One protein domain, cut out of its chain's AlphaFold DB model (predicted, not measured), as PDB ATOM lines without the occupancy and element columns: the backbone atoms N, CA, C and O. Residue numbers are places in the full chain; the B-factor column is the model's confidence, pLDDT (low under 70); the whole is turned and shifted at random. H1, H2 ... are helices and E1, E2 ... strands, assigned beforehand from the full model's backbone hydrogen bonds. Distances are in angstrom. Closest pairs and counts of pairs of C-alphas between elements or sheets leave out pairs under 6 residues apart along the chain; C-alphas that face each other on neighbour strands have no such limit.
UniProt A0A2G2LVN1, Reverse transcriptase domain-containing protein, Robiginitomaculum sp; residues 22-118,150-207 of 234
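AT A GLANCE: This is residues 22 to 118 and 150 to 207 of the 234 residues of the protein "Reverse transcriptase domain-containing protein" of Robiginitomaculum sp (UniProt A0A2G2LVN1). A two-stranded hairpin, E1 and E2, makes one end of the long axis, and a cluster of crossed helices, H2 to H6, makes the core, with H6 nearest the middle. H1 makes the other end of the long axis, touching no other helix, while residues 184 to 192, with the small helix H7, stick out. The printed part has 155 residues with seven named helices and two named strands, in the order H1 H2 H3 E1 E2 H4 H5 H6 H7; the strands are antiparallel and the class is mostly helix. The whole is only just compact, close to loose, with a radius of gyration of the C-alphas of 17.5 A, and it spans 62 by 41 by 30 A.

IN THESE COORDINATES: E1, residues 72 to 78, is 19.2 A long and begins at C-alpha 72, (189.284, 168.994, 180.849). E2, residues 88 to 94, is 19.1 A long. H4, residues 96 to 108, measures 18.3 A, H6, residues 169 to 179, 15.4 A, and H5, residues 155 to 164, 14.3 A. H3 holds residues 57 to 65, 12.1 A, and H2 residues 46 to 52, 9.8 A. H1, residues 22 to 36, is 21.7 A long and begins at C-alpha 22, (167.820, 180.487, 207.319). H7, residues 187 to 190, is 5.4 A long and ends at C-alpha 190, (183.038, 148.238, 185.458).

HOW THE PARTS SIT: E1 and E2 form an antiparallel hairpin at 155 degrees, with N 75 and O 91 at 2.9 A and N 91 and O 75 at 2.8 A, within hydrogen-bond range. The hub is H6, which touches H5 at a steep tilt of 51 degrees, opposite ways; their closest C-alphas, of Phe 162 and Ser 172, are 5.2 A apart. H3 touches H6 about perpendicular, at 89 degrees, closest at the C-alphas of Val 64 and Arg 177, 5.3 A. H2 only just touches H6, with 3 pairs of C-alphas within 8 A, the closest those of Leu 46 and Ile 171, 6.3 A. H4 only just touches H6, also with 3 pairs and with residues 98 to 102 alone, closest at the C-alphas of Gln 102 and Cys 179, 6.6 A. H2 and H3 touch as a helical hairpin, the C-alphas of Ala 50 and Phe 57 closest at 5.3 A. H1 is only just apart from H5, at 8.1 A, and H7 is apart from H6. Every O i to N i+4 pair is within hydrogen-bond range in H1, H2, H3, H5 and H6, and 8 of 9 are in H4; H7 is too short for such a pair.

THE WHOLE: The outline is only just elongated, and the C-alphas of Ala 24 and Glu 83, the two farthest apart, are 62.5 A apart. Residues 119 to 149 are not printed, and C-alphas 118 and 150 are 19.7 A apart across the cut. Of the links printed whole, none is long. Residues 191 to 207 hold no named element. Mean pLDDT of the printed part is 86.4, with residues 68, 80 to 86, 185 and 198 to 201 under 70.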
ATOM      1  N   VAL A  22     166.701 180.553 208.269       91.62
ATOM      2  CA  VAL A  22     167.820 180.487 207.319       91.62
ATOM      3  C   VAL A  22     169.076 181.102 207.928       91.62
ATOM      4  O   VAL A  22     170.170 180.550 207.788       91.62
ATOM      5  N   ILE A  23     168.935 182.219 208.646       92.50
ATOM      6  CA  ILE A  23     170.052 182.855 209.352       92.50
ATOM      7  C   ILE A  23     170.643 181.894 210.388       92.50
ATOM      8  O   ILE A  23     171.861 181.703 210.417       92.50
ATOM      9  N   ALA A  24     169.799 181.268 211.210       93.50
ATOM     10  CA  ALA A  24     170.227 180.338 212.249       93.50
ATOM     11  C   ALA A  24     170.949 179.117 211.660       93.50
ATOM     12  O   ALA A  24     172.077 178.832 212.069       93.50
ATOM     13  N   ALA A  25     170.362 178.469 210.648       91.81
ATOM     14  CA  ALA A  25     170.953 177.308 209.982       91.81
ATOM     15  C   ALA A  25     172.300 177.644 209.311       91.81
ATOM     16  O   ALA A  25     173.272 176.886 209.407       91.81
ATOM     17  N   THR A  26     172.401 178.815 208.675       92.19
ATOM     18  CA  THR A  26     173.644 179.261 208.022       92.19
ATOM     19  C   THR A  26     174.747 179.538 209.043       92.19
ATOM     20  O   THR A  26     175.899 179.147 208.844       92.19
ATOM     21  N   ILE A  27     174.405 180.177 210.167       93.69
ATOM     22  CA  ILE A  27     175.349 180.419 211.264       93.69
ATOM     23  C   ILE A  27     175.819 179.097 211.869       93.69
ATOM     24  O   ILE A  27     177.008 178.954 212.151       93.69
ATOM     25  N   GLU A  28     174.922 178.132 212.065       92.88
ATOM     26  CA  GLU A  28     175.288 176.812 212.580       92.88
ATOM     27  C   GLU A  28     176.275 176.106 211.642       92.88
ATOM     28  O   GLU A  28     177.324 175.625 212.080       92.88
ATOM     29  N   THR A  29     175.989 176.133 210.339       92.12
ATOM     30  CA  THR A  29     176.855 175.566 209.299       92.12
ATOM     31  C   THR A  29     178.230 176.236 209.305       92.12
ATOM     32  O   THR A  29     179.259 175.562 209.315       92.12
ATOM     33  N   GLY A  30     178.275 177.571 209.365       92.88
ATOM     34  CA  GLY A  30     179.532 178.320 209.419       92.88
ATOM     35  C   GLY A  30     180.350 177.996 210.670       92.88
ATOM     36  O   GLY A  30     181.549 177.735 210.573       92.88
ATOM     37  N   LYS A  31     179.694 177.900 211.835       91.94
ATOM     38  CA  LYS A  31     180.336 177.483 213.091       91.94
ATOM     39  C   LYS A  31     180.909 176.071 213.000       91.94
ATOM     40  O   LYS A  31     181.994 175.835 213.522       91.94
ATOM     41  N   ARG A  32     180.215 175.141 212.336       92.19
ATOM     42  CA  ARG A  32     180.680 173.760 212.133       92.19
ATOM     43  C   ARG A  32     181.987 173.715 211.341       92.19
ATOM     44  O   ARG A  32     182.914 173.025 211.753       92.19
ATOM     45  N   VAL A  33     182.083 174.496 210.264       92.44
ATOM     46  CA  VAL A  33     183.299 174.601 209.439       92.44
ATOM     47  C   VAL A  33     184.451 175.240 210.224       92.44
ATOM     48  O   VAL A  33     185.549 174.690 210.278       92.44
ATOM     49  N   VAL A  34     184.189 176.364 210.895       91.06
ATOM     50  CA  VAL A  34     185.198 177.100 211.678       91.06
ATOM     51  C   VAL A  34     185.692 176.293 212.883       91.06
ATOM     52  O   VAL A  34     186.864 176.389 213.243       91.06
ATOM     53  N   LYS A  35     184.839 175.451 213.479       90.00
ATOM     54  CA  LYS A  35     185.229 174.525 214.553       90.00
ATOM     55  C   LYS A  35     186.272 173.507 214.084       90.00
ATOM     56  O   LYS A  35     187.148 173.152 214.867       90.00
ATOM     57  N   SER A  36     186.190 173.044 212.834       87.25
ATOM     58  CA  SER A  36     187.184 172.130 212.257       87.25
ATOM     59  C   SER A  36     188.538 172.817 212.086       87.25
ATOM     60  O   SER A  36     189.571 172.248 212.437       87.25
ATOM     61  N   ASN A  37     188.539 174.037 211.544       87.00
ATOM     62  CA  ASN A  37     189.712 174.903 211.475       87.00
ATOM     63  C   ASN A  37     189.265 176.358 211.261       87.00
ATOM     64  O   ASN A  37     188.533 176.657 210.318       87.00
ATOM     65  N   SER A  38     189.758 177.271 212.099       86.94
ATOM     66  CA  SER A  38     189.395 178.692 212.075       86.94
ATOM     67  C   SER A  38     189.824 179.440 210.810       86.94
ATOM     68  O   SER A  38     189.297 180.511 210.524       86.94
ATOM     69  N   SER A  39     190.765 178.882 210.044       88.94
ATOM     70  CA  SER A  39     191.254 179.457 208.784       88.94
ATOM     71  C   SER A  39     190.418 179.056 207.561       88.94
ATOM     72  O   SER A  39     190.654 179.575 206.472       88.94
ATOM     73  N   LEU A  40     189.463 178.131 207.711       89.50
ATOM     74  CA  LEU A  40     188.583 177.716 206.617       89.50
ATOM     75  C   LEU A  40     187.541 178.792 206.316       89.50
ATOM     76  O   LEU A  40     186.948 179.372 207.224       89.50
ATOM     77  N   VAL A  41     187.267 179.001 205.029       91.75
ATOM     78  CA  VAL A  41     186.200 179.898 204.572       91.75
ATOM     79  C   VAL A  41     184.886 179.118 204.445       91.75
ATOM     80  O   VAL A  41     184.812 178.210 203.619       91.75
ATOM     81  N   PRO A  42     183.823 179.457 205.201       93.38
ATOM     82  CA  PRO A  42     182.532 178.794 205.056       93.38
ATOM     83  C   PRO A  42     181.908 179.017 203.675       93.38
ATOM     84  O   PRO A  42     181.807 180.144 203.190       93.38
ATOM     85  N   VAL A  43     181.428 177.931 203.071       95.00
ATOM     86  CA  VAL A  43     180.705 177.922 201.794       95.00
ATOM     87  C   VAL A  43     179.368 177.229 202.028       95.00
ATOM     88  O   VAL A  43     179.325 176.137 202.589       95.00
ATOM     89  N   PHE A  44     178.281 177.872 201.605       94.12
ATOM     90  CA  PHE A  44     176.918 177.457 201.963       94.12
ATOM     91  C   PHE A  44     176.165 176.836 200.787       94.12
ATOM     92  O   PHE A  44     175.419 175.881 200.961       94.12
ATOM     93  N   THR A  45     176.372 177.364 199.580       95.69
ATOM     94  CA  THR A  45     175.696 176.918 198.357       95.69
ATOM     95  C   THR A  45     176.636 177.022 197.164       95.69
ATOM     96  O   THR A  45     177.622 177.765 197.208       95.69
ATOM     97  N   LEU A  46     176.306 176.343 196.061       96.25
ATOM     98  CA  LEU A  46     177.053 176.470 194.810       96.25
ATOM     99  C   LEU A  46     177.083 177.913 194.293       96.25
ATOM    100  O   LEU A  46     178.100 178.368 193.778       96.25
ATOM    101  N   ARG A  47     175.987 178.663 194.467       96.31
ATOM    102  CA  ARG A  47     175.924 180.081 194.085       96.31
ATOM    103  C   ARG A  47     176.844 180.939 194.948       96.31
ATOM    104  O   ARG A  47     177.501 181.831 194.422       96.31
ATOM    105  N   HIS A  48     176.931 180.648 196.245       95.19
ATOM    106  CA  HIS A  48     177.882 181.323 197.122       95.19
ATOM    107  C   HIS A  48     179.328 181.017 196.707       95.19
ATOM    108  O   HIS A  48     180.138 181.935 196.619       95.19
ATOM    109  N   LEU A  49     179.643 179.762 196.364       96.81
ATOM    110  CA  LEU A  49     180.959 179.397 195.829       96.81
ATOM    111  C   LEU A  49     181.286 180.150 194.533       96.81
ATOM    112  O   LEU A  49     182.395 180.656 194.390       96.81
ATOM    113  N   ALA A  50     180.323 180.239 193.612       96.81
ATOM    114  CA  ALA A  50     180.471 180.968 192.355       96.81
ATOM    115  C   ALA A  50     180.835 182.440 192.603       96.81
ATOM    116  O   ALA A  50     181.792 182.944 192.023       96.81
ATOM    117  N   TYR A  51     180.137 183.088 193.540       95.81
ATOM    118  CA  TYR A  51     180.432 184.458 193.956       95.81
ATOM    119  C   TYR A  51     181.838 184.596 194.561       95.81
ATOM    120  O   TYR A  51     182.601 185.467 194.156       95.81
ATOM    121  N   LEU A  52     182.217 183.710 195.489       94.50
ATOM    122  CA  LEU A  52     183.524 183.765 196.156       94.50
ATOM    123  C   LEU A  52     184.702 183.525 195.202       94.50
ATOM    124  O   LEU A  52     185.770 184.112 195.382       94.50
ATOM    125  N   ALA A  53     184.519 182.649 194.216       93.69
ATOM    126  CA  ALA A  53     185.537 182.306 193.229       93.69
ATOM    127  C   ALA A  53     185.526 183.219 191.989       93.69
ATOM    128  O   ALA A  53     186.358 183.024 191.096       93.69
ATOM    129  N   ASP A  54     184.609 184.193 191.935       94.50
ATOM    130  CA  ASP A  54     184.347 185.053 190.775       94.50
ATOM    131  C   ASP A  54     184.161 184.228 189.484       94.50
ATOM    132  O   ASP A  54     184.880 184.354 188.489       94.50
ATOM    133  N   ALA A  55     183.225 183.282 189.546       93.62
ATOM    134  CA  ALA A  55     182.917 182.349 188.474       93.62
ATOM    135  C   ALA A  55     181.430 182.378 188.117       93.62
ATOM    136  O   ALA A  55     180.571 182.664 188.951       93.62
ATOM    137  N   ASP A  56     181.124 182.027 186.869       94.88
ATOM    138  CA  ASP A  56     179.745 181.931 186.409       94.88
ATOM    139  C   ASP A  56     179.020 180.746 187.069       94.88
ATOM    140  O   ASP A  56     179.472 179.597 187.015       94.88
ATOM    141  N   PHE A  57     177.877 181.025 187.698       95.25
ATOM    142  CA  PHE A  57     177.093 180.012 188.403       95.25
ATOM    143  C   PHE A  57     176.552 178.940 187.454       95.25
ATOM    144  O   PHE A  57     176.534 177.761 187.817       95.25
ATOM    145  N   GLN A  58     176.115 179.336 186.255       93.81
ATOM    146  CA  GLN A  58     175.495 178.412 185.312       93.81
ATOM    147  C   GLN A  58     176.514 177.398 184.793       93.81
ATOM    148  O   GLN A  58     176.243 176.197 184.790       93.81
ATOM    149  N   PHE A  59     177.722 177.861 184.479       93.38
ATOM    150  CA  PHE A  59     178.865 177.019 184.160       93.38
ATOM    151  C   PHE A  59     179.156 176.002 185.274       93.38
ATOM    152  O   PHE A  59     179.218 174.802 185.009       93.38
ATOM    153  N   LEU A  60     179.276 176.439 186.537       94.25
ATOM    154  CA  LEU A  60     179.530 175.504 187.644       94.25
ATOM    155  C   LEU A  60     178.416 174.473 187.793       94.25
ATOM    156  O   LEU A  60     178.693 173.292 188.017       94.25
ATOM    157  N   ARG A  61     177.163 174.901 187.632       93.50
ATOM    158  CA  ARG A  61     176.013 174.004 187.682       93.50
ATOM    159  C   ARG A  61     176.077 172.949 186.582       93.50
ATOM    160  O   ARG A  61     175.906 171.771 186.882       93.50
ATOM    161  N   HIS A  62     176.403 173.321 185.348       92.44
ATOM    162  CA  HIS A  62     176.555 172.361 184.253       92.44
ATOM    163  C   HIS A  62     177.692 171.354 184.486       92.44
ATOM    164  O   HIS A  62     177.524 170.161 184.203       92.44
ATOM    165  N   VAL A  63     178.820 171.801 185.054       92.25
ATOM    166  CA  VAL A  63     179.947 170.927 185.425       92.25
ATOM    167  C   VAL A  63     179.525 169.914 186.495       92.25
ATOM    168  O   VAL A  63     179.791 168.717 186.362       92.25
ATOM    169  N   VAL A  64     178.829 170.367 187.542       92.81
ATOM    170  CA  VAL A  64     178.324 169.515 188.635       92.81
ATOM    171  C   VAL A  64     177.260 168.532 188.145       92.81
ATOM    172  O   VAL A  64     177.272 167.358 188.525       92.81
ATOM    173  N   GLU A  65     176.354 168.979 187.279       91.56
ATOM    174  CA  GLU A  65     175.335 168.129 186.654       91.56
ATOM    175  C   GLU A  65     175.959 167.117 185.679       91.56
ATOM    176  O   GLU A  65     175.317 166.130 185.326       91.56
ATOM    177  N   ARG A  66     177.228 167.314 185.284       89.25
ATOM    178  CA  ARG A  66     177.930 166.517 184.267       89.25
ATOM    179  C   ARG A  66     177.157 166.480 182.935       89.25
ATOM    180  O   ARG A  66     177.188 165.463 182.244       89.25
ATOM    181  N   LYS A  67     176.443 167.566 182.609       80.12
ATOM    182  CA  LYS A  67     175.676 167.720 181.357       80.12
ATOM    183  C   LYS A  67     176.546 168.154 180.183       80.12
ATOM    184  O   LYS A  67     176.248 167.802 179.047       80.12
ATOM    185  N   GLU A  68     177.596 168.923 180.455       68.25
ATOM    186  CA  GLU A  68     178.519 169.402 179.428       68.25
ATOM    187  C   GLU A  68     179.576 168.358 179.044       68.25
ATOM    188  O   GLU A  68     179.827 167.382 179.761       68.25
ATOM    189  N   VAL A  69     180.205 168.593 177.888       74.75
ATOM    190  CA  VAL A  69     181.433 167.909 177.468       74.75
ATOM    191  C   VAL A  69     182.485 168.062 178.570       74.75
ATOM    192  O   VAL A  69     182.531 169.076 179.261       74.75
ATOM    193  N   ASP A  70     183.300 167.023 178.767       82.75
ATOM    194  CA  ASP A  70     184.314 166.963 179.823       82.75
ATOM    195  C   ASP A  70     185.147 168.265 179.867       82.75
ATOM    196  O   ASP A  70     185.838 168.552 178.889       82.75
ATOM    197  N   PRO A  71     185.108 169.054 180.963       85.88
ATOM    198  CA  PRO A  71     185.713 170.391 181.029       85.88
ATOM    199  C   PRO A  71     187.239 170.334 181.219       85.88
ATOM    200  O   PRO A  71     187.834 171.196 181.867       85.88
ATOM    201  N   TYR A  72     187.867 169.272 180.723       88.50
ATOM    202  CA  TYR A  72     189.284 168.994 180.849       88.50
ATOM    203  C   TYR A  72     189.865 168.539 179.519       88.50
ATOM    204  O   TYR A  72     189.525 167.461 179.017       88.50
ATOM    205  N   ASP A  73     190.887 169.251 179.072       87.75
ATOM    206  CA  ASP A  73     191.734 168.807 177.979       87.75
ATOM    207  C   ASP A  73     192.640 167.668 178.443       87.75
ATOM    208  O   ASP A  73     193.235 167.714 179.528       87.75
ATOM    209  N   THR A  74     192.746 166.616 177.630       88.06
ATOM    210  CA  THR A  74     193.577 165.451 177.949       88.06
ATOM    211  C   THR A  74     194.735 165.287 176.989       88.06
ATOM    212  O   THR A  74     194.534 165.193 175.783       88.06
ATOM    213  N   PHE A  75     195.934 165.110 177.539       86.88
ATOM    214  CA  PHE A  75     197.155 164.865 176.776       86.88
ATOM    215  C   PHE A  75     197.856 163.604 177.276       86.88
ATOM    216  O   PHE A  75     197.771 163.248 178.451       86.88
ATOM    217  N   ARG A  76     198.574 162.907 176.393       86.62
ATOM    218  CA  ARG A  76     199.343 161.704 176.745       86.62
ATOM    219  C   ARG A  76     200.829 162.028 176.756       86.62
ATOM    220  O   ARG A  76     201.372 162.459 175.750       86.62
ATOM    221  N   ILE A  77     201.495 161.754 177.873       84.44
ATOM    222  CA  ILE A  77     202.945 161.925 178.021       84.44
ATOM    223  C   ILE A  77     203.581 160.559 178.280       84.44
ATOM    224  O   ILE A  77     203.087 159.793 179.109       84.44
ATOM    225  N   LYS A  78     204.673 160.230 177.583       81.44
ATOM    226  CA  LYS A  78     205.430 158.992 177.836       81.44
ATOM    227  C   LYS A  78     206.040 159.021 179.243       81.44
ATOM    228  O   LYS A  78     206.475 160.063 179.725       81.44
ATOM    229  N   LYS A  79     206.064 157.879 179.931       75.69
ATOM    230  CA  LYS A  79     206.802 157.763 181.197       75.69
ATOM    231  C   LYS A  79     208.301 157.662 180.908       75.69
ATOM    232  O   LYS A  79     208.711 156.795 180.145       75.69
ATOM    233  N   ASN A  80     209.105 158.514 181.541       67.06
ATOM    234  CA  ASN A  80     210.566 158.474 181.422       67.06
ATOM    235  C   ASN A  80     211.132 157.173 182.024       67.06
ATOM    236  O   ASN A  80     210.659 156.733 183.076       67.06
ATOM    237  N   GLY A  81     212.166 156.603 181.394       59.84
ATOM    238  CA  GLY A  81     213.015 155.564 181.998       59.84
ATOM    239  C   GLY A  81     212.648 154.101 181.721       59.84
ATOM    240  O   GLY A  81     213.095 153.230 182.461       59.84
ATOM    241  N   LYS A  82     211.847 153.795 180.694       51.44
ATOM    242  CA  LYS A  82     211.692 152.416 180.196       51.44
ATOM    243  C   LYS A  82     211.685 152.408 178.671       51.44
ATOM    244  O   LYS A  82     210.674 152.766 178.074       51.44
ATOM    245  N   GLU A  83     212.789 151.965 178.073       51.25
ATOM    246  CA  GLU A  83     212.956 151.811 176.616       51.25
ATOM    247  C   GLU A  83     211.911 150.862 175.998       51.25
ATOM    248  O   GLU A  83     211.554 151.023 174.839       51.25
ATOM    249  N   ASN A  84     211.319 149.964 176.801       51.66
ATOM    250  CA  ASN A  84     210.410 148.901 176.347       51.66
ATOM    251  C   ASN A  84     208.976 148.954 176.906       51.66
ATOM    252  O   ASN A  84     208.304 147.928 176.978       51.66
ATOM    253  N   THR A  85     208.451 150.111 177.331       52.97
ATOM    254  CA  THR A  85     207.018 150.166 177.691       52.97
ATOM    255  C   THR A  85     206.292 151.344 177.071       52.97
ATOM    256  O   THR A  85     206.572 152.495 177.400       52.97
ATOM    257  N   GLU A  86     205.250 151.041 176.293       59.97
ATOM    258  CA  GLU A  86     204.174 151.936 175.842       59.97
ATOM    259  C   GLU A  86     203.326 152.487 177.018       59.97
ATOM    260  O   GLU A  86     202.096 152.557 176.978       59.97
ATOM    261  N   SER A  87     203.951 152.835 178.145       70.75
ATOM    262  CA  SER A  87     203.259 153.329 179.327       70.75
ATOM    263  C   SER A  87     203.154 154.848 179.271       70.75
ATOM    264  O   SER A  87     204.124 155.574 179.483       70.75
ATOM    265  N   PHE A  88     201.939 155.330 179.027       80.31
ATOM    266  CA  PHE A  88     201.615 156.755 179.013       80.31
ATOM    267  C   PHE A  88     201.036 157.210 180.360       80.31
ATOM    268  O   PHE A  88     200.422 156.429 181.096       80.31
ATOM    269  N   ARG A  89     201.229 158.490 180.679       81.25
ATOM    270  CA  ARG A  89     200.473 159.254 181.677       81.25
ATOM    271  C   ARG A  89     199.432 160.076 180.936       81.25
ATOM    272  O   ARG A  89     199.773 160.723 179.948       81.25
ATOM    273  N   ILE A  90     198.194 160.032 181.405       85.25
ATOM    274  CA  ILE A  90     197.153 160.936 180.928       85.25
ATOM    275  C   ILE A  90     197.240 162.167 181.819       85.25
ATOM    276  O   ILE A  90     197.120 162.049 183.031       85.25
ATOM    277  N   ILE A  91     197.517 163.319 181.227       86.06
ATOM    278  CA  ILE A  91     197.458 164.610 181.897       86.06
ATOM    279  C   ILE A  91     196.122 165.242 181.561       86.06
ATOM    280  O   ILE A  91     195.718 165.237 180.402       86.06
ATOM    281  N   CYS A  92     195.471 165.790 182.572       88.94
ATOM    282  CA  CYS A  92     194.203 166.483 182.473       88.94
ATOM    283  C   CYS A  92     194.424 167.946 182.866       88.94
ATOM    284  O   CYS A  92     194.880 168.224 183.978       88.94
ATOM    285  N   VAL A  93     194.090 168.870 181.971       89.56
ATOM    286  CA  VAL A  93     194.154 170.313 182.215       89.56
ATOM    287  C   VAL A  93     192.721 170.842 182.241       89.56
ATOM    288  O   VAL A  93     192.030 170.692 181.241       89.56
ATOM    289  N   PRO A  94     192.231 171.378 183.372       90.50
ATOM    290  CA  PRO A  94     190.890 171.950 183.433       90.50
ATOM    291  C   PRO A  94     190.790 173.202 182.557       90.50
ATOM    292  O   PRO A  94     191.761 173.953 182.444       90.50
ATOM    293  N   ASP A  95     189.594 173.461 182.029       89.31
ATOM    294  CA  ASP A  95     189.244 174.755 181.441       89.31
ATOM    295  C   ASP A  95     189.592 175.898 182.406       89.31
ATOM    296  O   ASP A  95     189.475 175.756 183.628       89.31
ATOM    297  N   TYR A  96     189.980 177.056 181.870       89.00
ATOM    298  CA  TYR A  96     190.407 178.204 182.674       89.00
ATOM    299  C   TYR A  96     189.372 178.599 183.738       89.00
ATOM    300  O   TYR A  96     189.742 178.888 184.880       89.00
ATOM    301  N   ARG A  97     188.074 178.558 183.405       91.00
ATOM    302  CA  ARG A  97     186.999 178.899 184.350       91.00
ATOM    303  C   ARG A  97     186.950 177.907 185.509       91.00
ATOM    304  O   ARG A  97     186.885 178.319 186.666       91.00
ATOM    305  N   LEU A  98     187.058 176.609 185.219       91.62
ATOM    306  CA  LEU A  98     187.092 175.563 186.243       91.62
ATOM    307  C   LEU A  98     188.371 175.642 187.086       91.62
ATOM    308  O   LEU A  98     188.326 175.518 188.310       91.62
ATOM    309  N   MET A  99     189.505 175.910 186.440       91.19
ATOM    310  CA  MET A  99     190.806 176.056 187.081       91.19
ATOM    311  C   MET A  99     190.804 177.168 188.138       91.19
ATOM    312  O   MET A  99     191.357 176.981 189.223       91.19
ATOM    313  N   ARG A 100     190.150 178.307 187.862       91.38
ATOM    314  CA  ARG A 100     189.987 179.402 188.834       91.38
ATOM    315  C   ARG A 100     189.264 178.946 190.097       91.38
ATOM    316  O   ARG A 100     189.746 179.203 191.199       91.38
ATOM    317  N   VAL A 101     188.150 178.230 189.945       93.94
ATOM    318  CA  VAL A 101     187.359 177.746 191.087       93.94
ATOM    319  C   VAL A 101     188.121 176.698 191.887       93.94
ATOM    320  O   VAL A 101     188.176 176.772 193.112       93.94
ATOM    321  N   GLN A 102     188.794 175.766 191.214       93.62
ATOM    322  CA  GLN A 102     189.640 174.777 191.886       93.62
ATOM    323  C   GLN A 102     190.792 175.428 192.651       93.62
ATOM    324  O   GLN A 102     191.093 175.022 193.772       93.62
ATOM    325  N   LYS A 103     191.409 176.469 192.081       91.31
ATOM    326  CA  LYS A 103     192.439 177.252 192.767       91.31
ATOM    327  C   LYS A 103     191.892 177.906 194.027       91.31
ATOM    328  O   LYS A 103     192.521 177.816 195.075       91.31
ATOM    329  N   TRP A 104     190.711 178.514 193.931       94.00
ATOM    330  CA  TRP A 104     190.051 179.122 195.077       94.00
ATOM    331  C   TRP A 104     189.783 178.092 196.182       94.00
ATOM    332  O   TRP A 104     190.111 178.350 197.339       94.00
ATOM    333  N   ILE A 105     189.278 176.904 195.828       93.88
ATOM    334  CA  ILE A 105     189.059 175.793 196.772       93.88
ATOM    335  C   ILE A 105     190.380 175.370 197.428       93.88
ATOM    336  O   ILE A 105     190.438 175.159 198.639       93.88
ATOM    337  N   VAL A 106     191.467 175.259 196.663       90.12
ATOM    338  CA  VAL A 106     192.781 174.910 197.218       90.12
ATOM    339  C   VAL A 106     193.259 175.972 198.205       90.12
ATOM    340  O   VAL A 106     193.627 175.637 199.331       90.12
ATOM    341  N   ASP A 107     193.223 177.240 197.804       88.88
ATOM    342  CA  ASP A 107     193.783 178.347 198.575       88.88
ATOM    343  C   ASP A 107     192.979 178.666 199.846       88.88
ATOM    344  O   ASP A 107     193.576 179.060 200.847       88.88
ATOM    345  N   ASN A 108     191.660 178.440 199.836       91.06
ATOM    346  CA  ASN A 108     190.761 178.810 200.937       91.06
ATOM    347  C   ASN A 108     190.249 177.631 201.774       91.06
ATOM    348  O   ASN A 108     189.717 177.841 202.864       91.06
ATOM    349  N   ILE A 109     190.389 176.396 201.281       91.25
ATOM    350  CA  ILE A 109     189.860 175.197 201.943       91.25
ATOM    351  C   ILE A 109     190.961 174.150 202.116       91.25
ATOM    352  O   ILE A 109     191.364 173.844 203.238       91.25
ATOM    353  N   LEU A 110     191.479 173.592 201.017       89.00
ATOM    354  CA  LEU A 110     192.316 172.385 201.095       89.00
ATOM    355  C   LEU A 110     193.697 172.640 201.711       89.00
ATOM    356  O   LEU A 110     194.241 171.749 202.362       89.00
ATOM    357  N   ASN A 111     194.252 173.846 201.572       86.31
ATOM    358  CA  ASN A 111     195.526 174.218 202.200       86.31
ATOM    359  C   ASN A 111     195.468 174.281 203.736       86.31
ATOM    360  O   ASN A 111     196.521 174.280 204.373       86.31
ATOM    361  N   TYR A 112     194.272 174.314 204.326       86.00
ATOM    362  CA  TYR A 112     194.067 174.325 205.778       86.00
ATOM    363  C   TYR A 112     193.697 172.943 206.336       86.00
ATOM    364  O   TYR A 112     193.367 172.805 207.514       86.00
ATOM    365  N   THR A 113     193.757 171.901 205.505       83.38
ATOM    366  CA  THR A 113     193.572 170.518 205.953       83.38
ATOM    367  C   THR A 113     194.775 170.053 206.772       83.38
ATOM    368  O   THR A 113     195.925 170.374 206.464       83.38
ATOM    369  N   ARG A 114     194.524 169.272 207.829       78.38
ATOM    370  CA  ARG A 114     195.598 168.654 208.611       78.38
ATOM    371  C   ARG A 114     196.257 167.562 207.771       78.38
ATOM    372  O   ARG A 114     195.603 166.601 207.390       78.38
ATOM    373  N   THR A 115     197.550 167.706 207.500       78.50
ATOM    374  CA  THR A 115     198.372 166.668 206.861       78.50
ATOM    375  C   THR A 115     198.991 165.758 207.915       78.50
ATOM    376  O   THR A 115     199.399 166.256 208.966       78.50
ATOM    377  N   HIS A 116     199.180 164.473 207.610       80.88
ATOM    378  CA  HIS A 116     200.006 163.604 208.448       80.88
ATOM    379  C   HIS A 116     201.460 164.116 208.517       80.88
ATOM    380  O   HIS A 116     202.006 164.643 207.541       80.88
ATOM    381  N   GLU A 117     202.122 163.956 209.664       79.94
ATOM    382  CA  GLU A 117     203.478 164.475 209.896       79.94
ATOM    383  C   GLU A 117     204.516 163.838 208.963       79.94
ATOM    384  O   GLU A 117     205.392 164.529 208.442       79.94
ATOM    385  N   ALA A 118     204.337 162.555 208.646       82.25
ATOM    386  CA  ALA A 118     205.158 161.829 207.677       82.25
ATOM    387  C   ALA A 118     204.895 162.212 206.203       82.25
ATOM    388  O   ALA A 118     205.635 161.787 205.319       82.25
ATOM    389  N   PHE A 150     196.139 159.024 191.114       85.69
ATOM    390  CA  PHE A 150     195.039 159.975 190.890       85.69
ATOM    391  C   PHE A 150     193.751 159.259 190.472       85.69
ATOM    392  O   PHE A 150     192.685 159.504 191.032       85.69
ATOM    393  N   GLU A 151     193.851 158.291 189.560       86.12
ATOM    394  CA  GLU A 151     192.692 157.532 189.099       86.12
ATOM    395  C   GLU A 151     192.172 156.503 190.103       86.12
ATOM    396  O   GLU A 151     191.073 155.982 189.907       86.12
ATOM    397  N   SER A 152     192.925 156.220 191.167       86.12
ATOM    398  CA  SER A 152     192.459 155.414 192.297       86.12
ATOM    399  C   SER A 152     191.643 156.208 193.319       86.12
ATOM    400  O   SER A 152     190.846 155.607 194.037       86.12
ATOM    401  N   ILE A 153     191.775 157.539 193.356       89.00
ATOM    402  CA  ILE A 153     191.012 158.400 194.266       89.00
ATOM    403  C   ILE A 153     189.628 158.648 193.661       89.00
ATOM    404  O   ILE A 153     189.495 159.283 192.614       89.00
ATOM    405  N   SER A 154     188.592 158.133 194.322       91.31
ATOM    406  CA  SER A 154     187.204 158.256 193.879       91.31
ATOM    407  C   SER A 154     186.546 159.556 194.347       91.31
ATOM    408  O   SER A 154     186.936 160.152 195.351       91.31
ATOM    409  N   GLU A 155     185.475 159.952 193.658       91.50
ATOM    410  CA  GLU A 155     184.564 161.032 194.068       91.50
ATOM    411  C   GLU A 155     184.068 160.848 195.513       91.50
ATOM    412  O   GLU A 155     183.984 161.809 196.265       91.50
ATOM    413  N   ILE A 156     183.844 159.607 195.958       92.00
ATOM    414  CA  ILE A 156     183.441 159.314 197.345       92.00
ATOM    415  C   ILE A 156     184.531 159.728 198.345       92.00
ATOM    416  O   ILE A 156     184.220 160.277 199.401       92.00
ATOM    417  N   ALA A 157     185.804 159.464 198.037       91.50
ATOM    418  CA  ALA A 157     186.912 159.848 198.910       91.50
ATOM    419  C   ALA A 157     187.040 161.376 198.998       91.50
ATOM    420  O   ALA A 157     187.147 161.926 200.092       91.50
ATOM    421  N   VAL A 158     186.942 162.058 197.854       93.25
ATOM    422  CA  VAL A 158     186.950 163.526 197.754       93.25
ATOM    423  C   VAL A 158     185.783 164.135 198.552       93.25
ATOM    424  O   VAL A 158     185.992 165.057 199.336       93.25
ATOM    425  N   TYR A 159     184.585 163.553 198.454       94.88
ATOM    426  CA  TYR A 159     183.399 163.973 199.207       94.88
ATOM    427  C   TYR A 159     183.593 163.877 200.719       94.88
ATOM    428  O   TYR A 159     183.259 164.809 201.454       94.88
ATOM    429  N   ARG A 160     184.182 162.773 201.193       94.44
ATOM    430  CA  ARG A 160     184.466 162.579 202.621       94.44
ATOM    431  C   ARG A 160     185.415 163.638 203.168       94.44
ATOM    432  O   ARG A 160     185.224 164.060 204.301       94.44
ATOM    433  N   VAL A 161     186.382 164.109 202.379       91.88
ATOM    434  CA  VAL A 161     187.275 165.196 202.807       91.88
ATOM    435  C   VAL A 161     186.481 166.464 203.111       91.88
ATOM    436  O   VAL A 161     186.609 167.000 204.206       91.88
ATOM    437  N   PHE A 162     185.602 166.906 202.208       94.62
ATOM    438  CA  PHE A 162     184.777 168.094 202.459       94.62
ATOM    439  C   PHE A 162     183.803 167.897 203.627       94.62
ATOM    440  O   PHE A 162     183.671 168.778 204.474       94.62
ATOM    441  N   ARG A 163     183.189 166.714 203.748       94.81
ATOM    442  CA  ARG A 163     182.315 166.402 204.889       94.81
ATOM    443  C   ARG A 163     183.043 166.443 206.225       94.81
ATOM    444  O   ARG A 163     182.514 167.011 207.175       94.81
ATOM    445  N   ASN A 164     184.257 165.906 206.285       92.62
ATOM    446  CA  ASN A 164     185.074 165.911 207.498       92.62
ATOM    447  C   ASN A 164     185.527 167.324 207.897       92.62
ATOM    448  O   ASN A 164     185.811 167.557 209.065       92.62
ATOM    449  N   LEU A 165     185.565 168.270 206.954       91.25
ATOM    450  CA  LEU A 165     185.819 169.685 207.242       91.25
ATOM    451  C   LEU A 165     184.577 170.426 207.763       91.25
ATOM    452  O   LEU A 165     184.696 171.569 208.198       91.25
ATOM    453  N   GLY A 166     183.404 169.786 207.769       93.50
ATOM    454  CA  GLY A 166     182.169 170.335 208.333       93.50
ATOM    455  C   GLY A 166     181.229 170.999 207.324       93.50
ATOM    456  O   GLY A 166     180.226 171.567 207.744       93.50
ATOM    457  N   TYR A 167     181.509 170.927 206.019       95.38
ATOM    458  CA  TYR A 167     180.621 171.453 204.970       95.38
ATOM    459  C   TYR A 167     179.386 170.577 204.791       95.38
ATOM    460  O   TYR A 167     179.519 169.358 204.829       95.38
ATOM    461  N   GLU A 168     178.216 171.156 204.502       95.31
ATOM    462  CA  GLU A 168     176.959 170.416 204.283       95.31
ATOM    463  C   GLU A 168     177.027 169.372 203.147       95.31
ATOM    464  O   GLU A 168     177.875 169.490 202.253       95.31
ATOM    465  N   PRO A 169     176.157 168.335 203.154       94.62
ATOM    466  CA  PRO A 169     176.185 167.252 202.169       94.62
ATOM    467  C   PRO A 169     176.141 167.734 200.723       94.62
ATOM    468  O   PRO A 169     176.981 167.335 199.917       94.62
ATOM    469  N   LEU A 170     175.209 168.634 200.404       94.31
ATOM    470  CA  LEU A 170     175.019 169.107 199.038       94.31
ATOM    471  C   LEU A 170     176.261 169.840 198.520       94.31
ATOM    472  O   LEU A 170     176.861 169.410 197.540       94.31
ATOM    473  N   ILE A 171     176.718 170.878 199.224       95.81
ATOM    474  CA  ILE A 171     177.875 171.660 198.776       95.81
ATOM    475  C   ILE A 171     179.170 170.835 198.768       95.81
ATOM    476  O   ILE A 171     180.005 171.001 197.882       95.81
ATOM    477  N   SER A 172     179.322 169.883 199.699       96.38
ATOM    478  CA  SER A 172     180.444 168.935 199.689       96.38
ATOM    479  C   SER A 172     180.459 168.114 198.406       96.38
ATOM    480  O   SER A 172     181.508 167.943 197.784       96.38
ATOM    481  N   PHE A 173     179.299 167.615 197.986       94.94
ATOM    482  CA  PHE A 173     179.150 166.856 196.751       94.94
ATOM    483  C   PHE A 173     179.405 167.715 195.507       94.94
ATOM    484  O   PHE A 173     180.118 167.292 194.596       94.94
ATOM    485  N   GLU A 174     178.906 168.947 195.484       95.75
ATOM    486  CA  GLU A 174     179.115 169.875 194.370       95.75
ATOM    487  C   GLU A 174     180.602 170.237 194.216       95.75
ATOM    488  O   GLU A 174     181.170 170.059 193.138       95.75
ATOM    489  N   MET A 175     181.285 170.619 195.304       96.31
ATOM    490  CA  MET A 175     182.737 170.865 195.303       96.31
ATOM    491  C   MET A 175     183.533 169.631 194.862       96.31
ATOM    492  O   MET A 175     184.521 169.738 194.131       96.31
ATOM    493  N   THR A 176     183.079 168.443 195.258       95.38
ATOM    494  CA  THR A 176     183.677 167.172 194.845       95.38
ATOM    495  C   THR A 176     183.591 166.974 193.335       95.38
ATOM    496  O   THR A 176     184.582 166.601 192.703       95.38
ATOM    497  N   ARG A 177     182.435 167.250 192.725       93.81
ATOM    498  CA  ARG A 177     182.263 167.139 191.271       93.81
ATOM    499  C   ARG A 177     183.020 168.208 190.498       93.81
ATOM    500  O   ARG A 177     183.531 167.904 189.429       93.81
ATOM    501  N   LEU A 178     183.198 169.400 191.063       94.12
ATOM    502  CA  LEU A 178     184.098 170.405 190.492       94.12
ATOM    503  C   LEU A 178     185.562 169.937 190.506       94.12
ATOM    504  O   LEU A 178     186.323 170.268 189.601       94.12
ATOM    505  N   CYS A 179     185.971 169.135 191.495       93.50
ATOM    506  CA  CYS A 179     187.342 168.626 191.620       93.50
ATOM    507  C   CYS A 179     187.593 167.284 190.910       93.50
ATOM    508  O   CYS A 179     188.732 166.823 190.864       93.50
ATOM    509  N   THR A 180     186.559 166.622 190.387       92.75
ATOM    510  CA  THR A 180     186.668 165.267 189.826       92.75
ATOM    511  C   THR A 180     186.082 165.184 188.431       92.75
ATOM    512  O   THR A 180     185.140 165.883 188.072       92.75
ATOM    513  N   ARG A 181     186.592 164.252 187.629       90.94
ATOM    514  CA  ARG A 181     186.079 164.010 186.278       90.94
ATOM    515  C   ARG A 181     185.573 162.595 186.105       90.94
ATOM    516  O   ARG A 181     186.029 161.655 186.772       90.94
ATOM    517  N   LEU A 182     184.651 162.430 185.162       89.44
ATOM    518  CA  LEU A 182     184.332 161.101 184.678       89.44
ATOM    519  C   LEU A 182     185.546 160.556 183.947       89.44
ATOM    520  O   LEU A 182     186.296 161.252 183.264       89.44
ATOM    521  N   GLY A 183     185.777 159.279 184.165       79.81
ATOM    522  CA  GLY A 183     186.875 158.607 183.531       79.81
ATOM    523  C   GLY A 183     186.466 157.884 182.265       79.81
ATOM    524  O   GLY A 183     185.343 157.393 182.153       79.81
ATOM    525  N   THR A 184     187.424 157.738 181.352       75.12
ATOM    526  CA  THR A 184     187.274 156.890 180.169       75.12
ATOM    527  C   THR A 184     186.872 155.466 180.547       75.12
ATOM    528  O   THR A 184     187.246 154.927 181.603       75.12
ATOM    529  N   TYR A 185     186.067 154.859 179.682       68.38
ATOM    530  CA  TYR A 185     185.553 153.516 179.889       68.38
ATOM    531  C   TYR A 185     186.702 152.500 179.902       68.38
ATOM    532  O   TYR A 185     187.464 152.383 178.948       68.38
ATOM    533  N   THR A 186     186.843 151.761 181.004       77.06
ATOM    534  CA  THR A 186     187.840 150.691 181.147       77.06
ATOM    535  C   THR A 186     187.246 149.514 181.916       77.06
ATOM    536  O   THR A 186     186.342 149.696 182.735       77.06
ATOM    537  N   LYS A 187     187.783 148.298 181.717       75.44
ATOM    538  CA  LYS A 187     187.345 147.091 182.452       75.44
ATOM    539  C   LYS A 187     187.389 147.291 183.976       75.44
ATOM    540  O   LYS A 187     186.467 146.884 184.672       75.44
ATOM    541  N   ALA A 188     188.406 147.987 184.489       77.12
ATOM    542  CA  ALA A 188     188.527 148.300 185.915       77.12
ATOM    543  C   ALA A 188     187.366 149.170 186.440       77.12
ATOM    544  O   ALA A 188     186.891 148.950 187.554       77.12
ATOM    545  N   ARG A 189     186.854 150.101 185.624       81.12
ATOM    546  CA  ARG A 189     185.714 150.967 185.974       81.12
ATOM    547  C   ARG A 189     184.346 150.294 185.852       81.12
ATOM    548  O   ARG A 189     183.342 150.895 186.209       81.12
ATOM    549  N   ARG A 190     184.277 149.036 185.397       80.06
ATOM    550  CA  ARG A 190     183.038 148.238 185.458       80.06
ATOM    551  C   ARG A 190     182.756 147.676 186.853       80.06
ATOM    552  O   ARG A 190     181.642 147.220 187.093       80.06
ATOM    553  N   ARG A 191     183.749 147.676 187.749       84.88
ATOM    554  CA  ARG A 191     183.614 147.149 189.115       84.88
ATOM    555  C   ARG A 191     182.569 147.944 189.901       84.88
ATOM    556  O   ARG A 191     182.448 149.152 189.709       84.88
ATOM    557  N   LYS A 192     181.876 147.271 190.828       83.62
ATOM    558  CA  LYS A 192     180.799 147.855 191.651       83.62
ATOM    559  C   LYS A 192     181.222 149.156 192.350       83.62
ATOM    560  O   LYS A 192     180.457 150.102 192.360       83.62
ATOM    561  N   GLN A 193     182.470 149.245 192.816       82.50
ATOM    562  CA  GLN A 193     183.022 150.432 193.492       82.50
ATOM    563  C   GLN A 193     183.056 151.727 192.650       82.50
ATOM    564  O   GLN A 193     183.239 152.802 193.207       82.50
ATOM    565  N   TRP A 194     182.939 151.635 191.319       85.69
ATOM    566  CA  TRP A 194     182.923 152.782 190.396       85.69
ATOM    567  C   TRP A 194     181.522 153.066 189.836       85.69
ATOM    568  O   TRP A 194     181.368 153.872 188.914       85.69
ATOM    569  N   ARG A 195     180.506 152.394 190.385       84.25
ATOM    570  CA  ARG A 195     179.098 152.556 190.037       84.25
ATOM    571  C   ARG A 195     178.327 153.019 191.265       84.25
ATOM    572  O   ARG A 195     178.520 152.488 192.352       84.25
ATOM    573  N   SER A 196     177.457 153.997 191.082       81.00
ATOM    574  CA  SER A 196     176.504 154.420 192.107       81.00
ATOM    575  C   SER A 196     175.180 153.681 191.903       81.00
ATOM    576  O   SER A 196     174.801 153.365 190.769       81.00
ATOM    577  N   ASN A 197     174.461 153.400 192.995       71.94
ATOM    578  CA  ASN A 197     173.064 153.001 192.883       71.94
ATOM    579  C   ASN A 197     172.238 154.269 192.673       71.94
ATOM    580  O   ASN A 197     171.947 155.014 193.604       71.94
ATOM    581  N   ALA A 198     171.947 154.556 191.413       61.47
ATOM    582  CA  ALA A 198     171.435 155.852 191.015       61.47
ATOM    583  C   ALA A 198     169.937 156.050 191.363       61.47
ATOM    584  O   ALA A 198     169.410 157.144 191.206       61.47
ATOM    585  N   TYR A 199     169.273 155.022 191.905       56.12
ATOM    586  CA  TYR A 199     167.856 155.032 192.289       56.12
ATOM    587  C   TYR A 199     167.555 155.770 193.613       56.12
ATOM    588  O   TYR A 199     166.396 155.943 193.963       56.12
ATOM    589  N   GLN A 200     168.578 156.192 194.366       58.91
ATOM    590  CA  GLN A 200     168.426 156.749 195.723       58.91
ATOM    591  C   GLN A 200     168.691 158.263 195.826       58.91
ATOM    592  O   GLN A 200     168.983 158.752 196.913       58.91
ATOM    593  N   GLN A 201     168.673 159.017 194.722       63.53
ATOM    594  CA  GLN A 201     168.998 160.451 194.768       63.53
ATOM    595  C   GLN A 201     167.750 161.333 194.750       63.53
ATOM    596  O   GLN A 201     166.953 161.245 193.823       63.53
ATOM    597  N   GLU A 202     167.641 162.230 195.735       72.25
ATOM    598  CA  GLU A 202     166.573 163.240 195.827       72.25
ATOM    599  C   GLU A 202     166.655 164.279 194.695       72.25
ATOM    600  O   GLU A 202     165.642 164.787 194.225       72.25
ATOM    601  N   ILE A 203     167.870 164.578 194.213       78.44
ATOM    602  CA  ILE A 203     168.108 165.555 193.144       78.44
ATOM    603  C   ILE A 203     168.330 164.821 191.820       78.44
ATOM    604  O   ILE A 203     169.452 164.438 191.475       78.44
ATOM    605  N   HIS A 204     167.261 164.667 191.037       77.06
ATOM    606  CA  HIS A 204     167.300 163.964 189.750       77.06
ATOM    607  C   HIS A 204     168.314 164.545 188.753       77.06
ATOM    608  O   HIS A 204     168.936 163.795 188.006       77.06
ATOM    609  N   THR A 205     168.546 165.862 188.753       82.50
ATOM    610  CA  THR A 205     169.511 166.496 187.835       82.50
ATOM    611  C   THR A 205     170.959 166.100 188.109       82.50
ATOM    612  O   THR A 205     171.802 166.242 187.228       82.50
ATOM    613  N   TYR A 206     171.268 165.609 189.311       82.62
ATOM    614  CA  TYR A 206     172.613 165.170 189.690       82.62
ATOM    615  C   TYR A 206     172.828 163.672 189.472       82.62
ATOM    616  O   TYR A 206     173.942 163.175 189.684       82.62
ATOM    617  N   PHE A 207     171.809 162.970 188.977       81.00
ATOM    618  CA  PHE A 207     171.864 161.553 188.669       81.00
ATOM    619  C   PHE A 207     173.040 161.223 187.745       81.00
ATOM    620  O   PHE A 207     173.158 161.713 186.623       81.00
TER     621      PHE A 207